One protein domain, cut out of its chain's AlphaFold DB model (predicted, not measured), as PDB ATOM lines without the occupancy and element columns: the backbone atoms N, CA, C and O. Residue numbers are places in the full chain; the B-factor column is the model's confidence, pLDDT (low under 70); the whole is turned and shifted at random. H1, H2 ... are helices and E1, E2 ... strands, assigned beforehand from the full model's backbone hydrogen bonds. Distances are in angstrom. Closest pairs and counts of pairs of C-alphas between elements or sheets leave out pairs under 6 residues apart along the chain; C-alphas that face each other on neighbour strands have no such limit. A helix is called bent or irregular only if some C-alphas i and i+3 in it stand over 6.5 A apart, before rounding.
ATOM      1  N   GLY A  52     161.498 215.069 153.871       85.94
ATOM      2  CA  GLY A  52     160.788 213.809 154.088       85.94
ATOM      3  C   GLY A  52     161.686 212.704 154.650       85.94
ATOM      4  O   GLY A  52     161.609 211.571 154.188       85.94
ATOM      5  N   GLY A  53     162.561 213.042 155.601       89.62
ATOM      6  CA  GLY A  53     163.544 212.129 156.185       89.62
ATOM      7  C   GLY A  53     163.444 211.973 157.701       89.62
ATOM      8  O   GLY A  53     162.608 212.580 158.366       89.62
ATOM      9  N   GLU A  54     164.364 211.184 158.245       92.56
ATOM     10  CA  GLU A  54     164.569 210.990 159.681       92.56
ATOM     11  C   GLU A  54     165.626 211.960 160.218       92.56
ATOM     12  O   GLU A  54     166.508 212.413 159.484       92.56
ATOM     13  N   ALA A  55     165.575 212.264 161.513       92.00
ATOM     14  CA  ALA A  55     166.516 213.174 162.161       92.00
ATOM     15  C   ALA A  55     167.241 212.517 163.332       92.00
ATOM     16  O   ALA A  55     166.645 211.835 164.161       92.00
ATOM     17  N   THR A  56     168.537 212.786 163.439       93.44
ATOM     18  CA  THR A  56     169.377 212.325 164.544       93.44
ATOM     19  C   THR A  56     170.514 213.315 164.813       93.44
ATOM     20  O   THR A  56     170.601 214.384 164.199       93.44
ATOM     21  N   HIS A  57     171.403 212.983 165.743       91.44
ATOM     22  CA  HIS A  57     172.574 213.784 166.080       91.44
ATOM     23  C   HIS A  57     173.807 212.915 166.347       91.44
ATOM     24  O   HIS A  57     173.693 211.732 166.658       91.44
ATOM     25  N   ALA A  58     174.998 213.517 166.288       88.62
ATOM     26  CA  ALA A  58     176.298 212.851 166.454       88.62
ATOM     27  C   ALA A  58     176.475 212.075 167.777       88.62
ATOM     28  O   ALA A  58     177.351 211.223 167.880       88.62
ATOM     29  N   GLY A  59     175.666 212.393 168.792       87.31
ATOM     30  CA  GLY A  59     175.681 211.748 170.109       87.31
ATOM     31  C   GLY A  59     174.609 210.673 170.297       87.31
ATOM     32  O   GLY A  59     174.496 210.121 171.389       87.31
ATOM     33  N   ALA A  60     173.787 210.403 169.280       89.44
ATOM     34  CA  ALA A  60     172.705 209.439 169.387       89.44
ATOM     35  C   ALA A  60     173.249 208.007 169.456       89.44
ATOM     36  O   ALA A  60     174.123 207.598 168.684       89.44
ATOM     37  N   THR A  61     172.685 207.211 170.364       86.88
ATOM     38  CA  THR A  61     172.958 205.772 170.402       86.88
ATOM     39  C   THR A  61     172.345 205.129 169.159       86.88
ATOM     40  O   THR A  61     171.165 205.325 168.888       86.88
ATOM     41  N   GLY A  62     173.143 204.382 168.390       88.31
ATOM     42  CA  GLY A  62     172.683 203.746 167.150       88.31
ATOM     43  C   GLY A  62     172.849 204.588 165.880       88.31
ATOM     44  O   GLY A  62     172.362 204.173 164.833       88.31
ATOM     45  N   LEU A  63     173.566 205.719 165.931       89.38
ATOM     46  CA  LEU A  63     173.847 206.538 164.744       89.38
ATOM     47  C   LEU A  63     174.473 205.730 163.593       89.38
ATOM     48  O   LEU A  63     174.065 205.880 162.449       89.38
ATOM     49  N   ASP A  64     175.411 204.833 163.889       88.94
ATOM     50  CA  ASP A  64     176.030 203.961 162.881       88.94
ATOM     51  C   ASP A  64     175.006 203.038 162.187       88.94
ATOM     52  O   ASP A  64     175.034 202.905 160.964       88.94
ATOM     53  N   ALA A  65     174.056 202.468 162.936       90.25
ATOM     54  CA  ALA A  65     172.987 201.650 162.368       90.25
ATOM     55  C   ALA A  65     172.040 202.494 161.503       90.25
ATOM     56  O   ALA A  65     171.777 202.134 160.357       90.25
ATOM     57  N   ALA A  66     171.622 203.661 162.002       90.62
ATOM     58  CA  ALA A  66     170.778 204.584 161.248       90.62
ATOM     59  C   ALA A  66     171.455 205.034 159.944       90.62
ATOM     60  O   ALA A  66     170.831 205.061 158.888       90.62
ATOM     61  N   VAL A  67     172.757 205.337 159.993       91.06
ATOM     62  CA  VAL A  67     173.535 205.693 158.807       91.06
ATOM     63  C   VAL A  67     173.608 204.511 157.843       91.06
ATOM     64  O   VAL A  67     173.423 204.718 156.651       91.06
ATOM     65  N   ARG A  68     173.858 203.276 158.304       89.94
ATOM     66  CA  ARG A  68     173.859 202.063 157.453       89.94
ATOM     67  C   ARG A  68     172.569 201.898 156.664       89.94
ATOM     68  O   ARG A  68     172.657 201.653 155.464       89.94
ATOM     69  N   GLU A  69     171.435 202.074 157.326       89.94
ATOM     70  CA  GLU A  69     170.100 201.925 156.744       89.94
ATOM     71  C   GLU A  69     169.673 203.107 155.862       89.94
ATOM     72  O   GLU A  69     168.734 202.972 155.081       89.94
ATOM     73  N   ALA A  70     170.337 204.259 155.978       90.56
ATOM     74  CA  ALA A  70     170.026 205.445 155.192       90.56
ATOM     75  C   ALA A  70     170.617 205.369 153.777       90.56
ATOM     76  O   ALA A  70     171.820 205.159 153.592       90.56
ATOM     77  N   SER A  71     169.789 205.614 152.766       89.44
ATOM     78  CA  SER A  71     170.217 205.716 151.366       89.44
ATOM     79  C   SER A  71     170.962 207.038 151.125       89.44
ATOM     80  O   SER A  71     171.945 207.060 150.390       89.44
ATOM     81  N   THR A  72     170.566 208.107 151.830       90.69
ATOM     82  CA  THR A  72     171.194 209.437 151.783       90.69
ATOM     83  C   THR A  72     171.389 209.982 153.194       90.69
ATOM     84  O   THR A  72     170.477 209.942 154.015       90.69
ATOM     85  N   VAL A  73     172.557 210.556 153.482       92.00
ATOM     86  CA  VAL A  73     172.853 211.186 154.775       92.00
ATOM     87  C   VAL A  73     173.137 212.667 154.573       92.00
ATOM     88  O   VAL A  73     174.096 213.036 153.900       92.00
ATOM     89  N   VAL A  74     172.341 213.534 155.188       89.69
ATOM     90  CA  VAL A  74     172.561 214.981 155.176       89.69
ATOM     91  C   VAL A  74     173.128 215.420 156.516       89.69
ATOM     92  O   VAL A  74     172.469 215.312 157.544       89.69
ATOM     93  N   VAL A  75     174.340 215.962 156.520       90.00
ATOM     94  CA  VAL A  75     174.979 216.443 157.743       90.00
ATOM     95  C   VAL A  75     174.711 217.925 157.934       90.00
ATOM     96  O   VAL A  75     175.150 218.778 157.153       90.00
ATOM     97  N   LEU A  76     174.014 218.229 159.023       86.31
ATOM     98  CA  LEU A  76     173.808 219.574 159.523       86.31
ATOM     99  C   LEU A  76     174.944 219.936 160.488       86.31
ATOM    100  O   LEU A  76     174.895 219.662 161.687       86.31
ATOM    101  N   ASP A  77     175.956 220.606 159.952       81.94
ATOM    102  CA  ASP A  77     177.022 221.226 160.733       81.94
ATOM    103  C   ASP A  77     177.025 222.740 160.470       81.94
ATOM    104  O   ASP A  77     177.572 223.206 159.462       81.94
ATOM    105  N   PRO A  78     176.335 223.548 161.294       67.69
ATOM    106  CA  PRO A  78     176.400 224.989 161.150       67.69
ATOM    107  C   PRO A  78     177.802 225.457 161.553       67.69
ATOM    108  O   PRO A  78     178.176 225.422 162.722       67.69
ATOM    109  N   GLY A  79     178.584 225.929 160.580       64.50
ATOM    110  CA  GLY A  79     179.795 226.694 160.866       64.50
ATOM    111  C   GLY A  79     179.450 228.022 161.552       64.50
ATOM    112  O   GLY A  79     178.352 228.557 161.367       64.50
ATOM    113  N   ALA A  80     180.401 228.600 162.292       54.62
ATOM    114  CA  ALA A  80     180.208 229.844 163.052       54.62
ATOM    115  C   ALA A  80     179.607 230.999 162.219       54.62
ATOM    116  O   ALA A  80     178.889 231.848 162.746       54.62
ATOM    117  N   MET A  81     179.864 231.023 160.907       49.00
ATOM    118  CA  MET A  81     179.341 232.039 159.990       49.00
ATOM    119  C   MET A  81     177.857 231.841 159.642       49.00
ATOM    120  O   MET A  81     177.103 232.810 159.624       49.00
ATOM    121  N   ARG A  82     177.409 230.597 159.432       58.62
ATOM    122  CA  ARG A  82     175.998 230.283 159.137       58.62
ATOM    123  C   ARG A  82     175.127 230.406 160.383       58.62
ATOM    124  O   ARG A  82     174.018 230.924 160.308       58.62
ATOM    125  N   ALA A  83     175.695 230.041 161.530       57.91
ATOM    126  CA  ALA A  83     175.106 230.279 162.834       57.91
ATOM    127  C   ALA A  83     174.774 231.758 163.089       57.91
ATOM    128  O   ALA A  83     173.743 232.062 163.669       57.91
ATOM    129  N   ARG A  84     175.614 232.698 162.632       51.62
ATOM    130  CA  ARG A  84     175.350 234.141 162.784       51.62
ATOM    131  C   ARG A  84     174.248 234.673 161.866       51.62
ATOM    132  O   ARG A  84     173.641 235.688 162.191       51.62
ATOM    133  N   MET A  85     174.025 234.036 160.719       53.19
ATOM    134  CA  MET A  85     173.023 234.475 159.739       53.19
ATOM    135  C   MET A  85     171.617 233.968 160.071       53.19
ATOM    136  O   MET A  85     170.630 234.603 159.700       53.19
ATOM    137  N   THR A  86     171.516 232.857 160.797       62.41
ATOM    138  CA  THR A  86     170.237 232.283 161.208       62.41
ATOM    139  C   THR A  86     169.817 232.826 162.576       62.41
ATOM    140  O   THR A  86     170.567 232.746 163.539       62.41
ATOM    141  N   ARG A  87     168.600 233.381 162.686       63.47
ATOM    142  CA  ARG A  87     168.024 233.822 163.979       63.47
ATOM    143  C   ARG A  87     167.531 232.667 164.853       63.47
ATOM    144  O   ARG A  87     167.228 232.869 166.025       63.47
ATOM    145  N   ASP A  88     167.414 231.483 164.273       64.31
ATOM    146  CA  ASP A  88     166.936 230.291 164.949       64.31
ATOM    147  C   ASP A  88     168.077 229.636 165.740       64.31
ATOM    148  O   ASP A  88     169.062 229.164 165.164       64.31
ATOM    149  N   ARG A  89     167.928 229.619 167.072       59.75
ATOM    150  CA  ARG A  89     168.908 229.053 168.013       59.75
ATOM    151  C   ARG A  89     169.272 227.602 167.699       59.75
ATOM    152  O   ARG A  89     170.390 227.197 168.022       59.75
ATOM    153  N   ALA A  90     168.370 226.839 167.083       60.97
ATOM    154  CA  ALA A  90     168.626 225.454 166.706       60.97
ATOM    155  C   ALA A  90     169.778 225.361 165.687       60.97
ATOM    156  O   ALA A  90     170.617 224.467 165.757       60.97
ATOM    157  N   PHE A  91     169.913 226.360 164.813       64.12
ATOM    158  CA  PHE A  91     170.912 226.396 163.741       64.12
ATOM    159  C   PHE A  91     172.135 227.268 164.058       64.12
ATOM    160  O   PHE A  91     173.009 227.428 163.202       64.12
ATOM    161  N   THR A  92     172.215 227.853 165.260       65.19
ATOM    162  CA  THR A  92     173.325 228.740 165.651       65.19
ATOM    163  C   THR A  92     174.423 228.065 166.461       65.19
ATOM    164  O   THR A  92     175.446 228.680 166.757       65.19
ATOM    165  N   ALA A  93     174.217 226.823 166.878       63.12
ATOM    166  CA  ALA A  93     175.134 226.161 167.783       63.12
ATOM    167  C   ALA A  93     176.061 225.203 167.039       63.12
ATOM    168  O   ALA A  93     175.640 224.169 166.524       63.12
ATOM    169  N   THR A  94     177.339 225.564 167.002       69.94
ATOM    170  CA  THR A  94     178.405 224.755 166.414       69.94
ATOM    171  C   THR A  94     178.641 223.497 167.243       69.94
ATOM    172  O   THR A  94     178.712 223.580 168.471       69.94
ATOM    173  N   ALA A  95     178.849 222.358 166.584       75.31
ATOM    174  CA  ALA A  95     179.392 221.175 167.241       75.31
ATOM    175  C   ALA A  95     180.791 221.461 167.808       75.31
ATOM    176  O   ALA A  95     181.579 222.188 167.185       75.31
ATOM    177  N   ASP A  96     181.115 220.876 168.963       81.62
ATOM    178  CA  ASP A  96     182.484 220.908 169.463       81.62
ATOM    179  C   ASP A  96     183.417 220.089 168.538       81.62
ATOM    180  O   ASP A  96     182.970 219.175 167.831       81.62
ATOM    181  N   PRO A  97     184.728 220.391 168.513       81.69
ATOM    182  CA  PRO A  97     185.663 219.724 167.612       81.69
ATOM    183  C   PRO A  97     185.783 218.207 167.811       81.69
ATOM    184  O   PRO A  97     186.053 217.499 166.839       81.69
ATOM    185  N   ALA A  98     185.616 217.695 169.034       85.69
ATOM    186  CA  ALA A  98     185.721 216.265 169.312       85.69
ATOM    187  C   ALA A  98     184.504 215.515 168.758       85.69
ATOM    188  O   ALA A  98     184.680 214.516 168.060       85.69
ATOM    189  N   SER A  99     183.296 216.046 168.959       83.81
ATOM    190  CA  SER A  99     182.065 215.477 168.393       83.81
ATOM    191  C   SER A  99     182.059 215.508 166.868       83.81
ATOM    192  O   SER A  99     181.697 214.518 166.232       83.81
ATOM    193  N   ARG A 100     182.550 216.597 166.257       85.62
ATOM    194  CA  ARG A 100     182.711 216.665 164.794       85.62
ATOM    195  C   ARG A 100     183.678 215.596 164.282       85.62
ATOM    196  O   ARG A 100     183.371 214.920 163.305       85.62
ATOM    197  N   ARG A 101     184.832 215.419 164.934       86.56
ATOM    198  CA  ARG A 101     185.799 214.364 164.568       86.56
ATOM    199  C   ARG A 101     185.195 212.974 164.715       86.56
ATOM    200  O   ARG A 101     185.370 212.152 163.824       86.56
ATOM    201  N   HIS A 102     184.466 212.734 165.800       88.19
ATOM    202  CA  HIS A 102     183.791 211.464 166.025       88.19
ATOM    203  C   HIS A 102     182.771 211.164 164.920       88.19
ATOM    204  O   HIS A 102     182.808 210.083 164.332       88.19
ATOM    205  N   LEU A 103     181.932 212.145 164.570       88.56
ATOM    206  CA  LEU A 103     180.986 212.025 163.464       88.56
ATOM    207  C   LEU A 103     181.700 211.728 162.139       88.56
ATOM    208  O   LEU A 103     181.304 210.820 161.416       88.56
ATOM    209  N   LEU A 104     182.782 212.448 161.834       89.00
ATOM    210  CA  LEU A 104     183.574 212.208 160.624       89.00
ATOM    211  C   LEU A 104     184.124 210.777 160.569       89.00
ATOM    212  O   LEU A 104     184.087 210.160 159.506       89.00
ATOM    213  N   SER A 105     184.593 210.230 161.693       89.88
ATOM    214  CA  SER A 105     185.053 208.840 161.766       89.88
ATOM    215  C   SER A 105     183.930 207.832 161.507       89.88
ATOM    216  O   SER A 105     184.164 206.844 160.819       89.88
ATOM    217  N   GLN A 106     182.715 208.084 162.003       89.06
ATOM    218  CA  GLN A 106     181.559 207.215 161.747       89.06
ATOM    219  C   GLN A 106     181.059 207.297 160.296       89.06
ATOM    220  O   GLN A 106     180.598 206.303 159.741       89.06
ATOM    221  N   LEU A 107     181.165 208.471 159.667       90.00
ATOM    222  CA  LEU A 107     180.733 208.700 158.283       90.00
ATOM    223  C   LEU A 107     181.807 208.363 157.237       90.00
ATOM    224  O   LEU A 107     181.494 208.278 156.052       90.00
ATOM    225  N   ALA A 108     183.060 208.149 157.647       89.62
ATOM    226  CA  ALA A 108     184.176 207.777 156.774       89.62
ATOM    227  C   ALA A 108     183.875 206.634 155.776       89.62
ATOM    228  O   ALA A 108     184.229 206.792 154.607       89.62
ATOM    229  N   PRO A 109     183.204 205.525 156.150       90.50
ATOM    230  CA  PRO A 109     182.857 204.465 155.196       90.50
ATOM    231  C   PRO A 109     181.702 204.816 154.240       90.50
ATOM    232  O   PRO A 109     181.422 204.053 153.322       90.50
ATOM    233  N   TYR A 110     181.027 205.950 154.435       90.50
ATOM    234  CA  TYR A 110     179.771 206.302 153.766       90.50
ATOM    235  C   TYR A 110     179.842 207.611 152.976       90.50
ATOM    236  O   TYR A 110     178.810 208.197 152.664       90.50
ATOM    237  N   GLN A 111     181.048 208.080 152.649       88.00
ATOM    238  CA  GLN A 111     181.270 209.394 152.031       88.00
ATOM    239  C   GLN A 111     180.508 209.598 150.711       88.00
ATOM    240  O   GLN A 111     180.110 210.718 150.421       88.00
ATOM    241  N   ASP A 112     180.256 208.530 149.951       89.06
ATOM    242  CA  ASP A 112     179.514 208.569 148.680       89.06
ATOM    243  C   ASP A 112     178.056 209.047 148.833       89.06
ATOM    244  O   ASP A 112     177.528 209.738 147.967       89.06
ATOM    245  N   ARG A 113     177.433 208.761 149.983       89.12
ATOM    246  CA  ARG A 113     176.036 209.118 150.288       89.12
ATOM    247  C   ARG A 113     175.892 210.272 151.280       89.12
ATOM    248  O   ARG A 113     174.781 210.587 151.701       89.12
ATOM    249  N   VAL A 114     177.003 210.879 151.700       90.31
ATOM    250  CA  VAL A 114     177.020 211.946 152.707       90.31
ATOM    251  C   VAL A 114     177.089 213.310 152.028       90.31
ATOM    252  O   VAL A 114     178.066 213.648 151.363       90.31
ATOM    253  N   SER A 115     176.078 214.140 152.266       88.25
ATOM    254  CA  SER A 115     176.021 215.525 151.806       88.25
ATOM    255  C   SER A 115     176.072 216.487 152.985       88.25
ATOM    256  O   SER A 115     175.313 216.366 153.944       88.25
ATOM    257  N   TRP A 116     176.963 217.471 152.925       84.50
ATOM    258  CA  TRP A 116     177.107 218.465 153.983       84.50
ATOM    259  C   TRP A 116     176.314 219.719 153.642       84.50
ATOM    260  O   TRP A 116     176.558 220.363 152.620       84.50
ATOM    261  N   LEU A 117     175.410 220.123 154.537       75.19
ATOM    262  CA  LEU A 117     174.641 221.358 154.362       75.19
ATOM    263  C   LEU A 117     175.553 222.587 154.317       75.19
ATOM    264  O   LEU A 117     175.241 223.555 153.623       75.19
TER     265      LEU A 117
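This is residues 52 to 117 of the 121 residues of an uncharacterized protein of Actinomycetospora succinea (UniProt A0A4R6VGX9). A small parallel two-stranded sheet, E2 and E3, makes a wall at one side of the domain, with kinked H3 and, by the start of E2, H1 over one face and the other face bare; H3 leads straight into E3, E1 is near E2, and H2 is set off beyond the last residue of E2. The 66 printed residues, with named elements in the order E1 H1 E2 H2 H3 E3, are mixed and compact, radius of gyration of the C-alphas 12.3 A, spanning 33 by 29 by 22 A.

E2 is residues 72 to 76, 13.0 A long; E3 is 114 to 116. H3, residues 97 to 113, 22.5 A, runs from C-alpha 97 (185.663, 219.724, 167.612) to C-alpha 113 (176.036, 209.118, 150.288); it is irregular, C-alphas 109 and 112 being 8.4 A apart. H1 is 63 to 69, H2 80 to 85, E1 54 to 57.

E2 and E3 are parallel; N 75 and O 115, 2.8 A, are within hydrogen-bond range. E2, H2, H3, E3 form a strand-helix-strand unit, parallel strands joined through helices, its crossover right-handed. H1 and H3 are close but not clearly touching, closest C-alphas Asp 64 and Gln 106, 6.5 A. E1 and E2 are near each other, with 7 pairs of C-alphas within 10 A; E1 pairs with no named strand. Every O i to N i+4 pair is within range in H1 and H2, 9 of 13 in H3.

The farthest C-alphas, Arg 87 and Pro 109, are 34.0 A apart. The printed part has no cut; the link H2 to H3 is long. Residues 78 to 94 have pLDDT under 70.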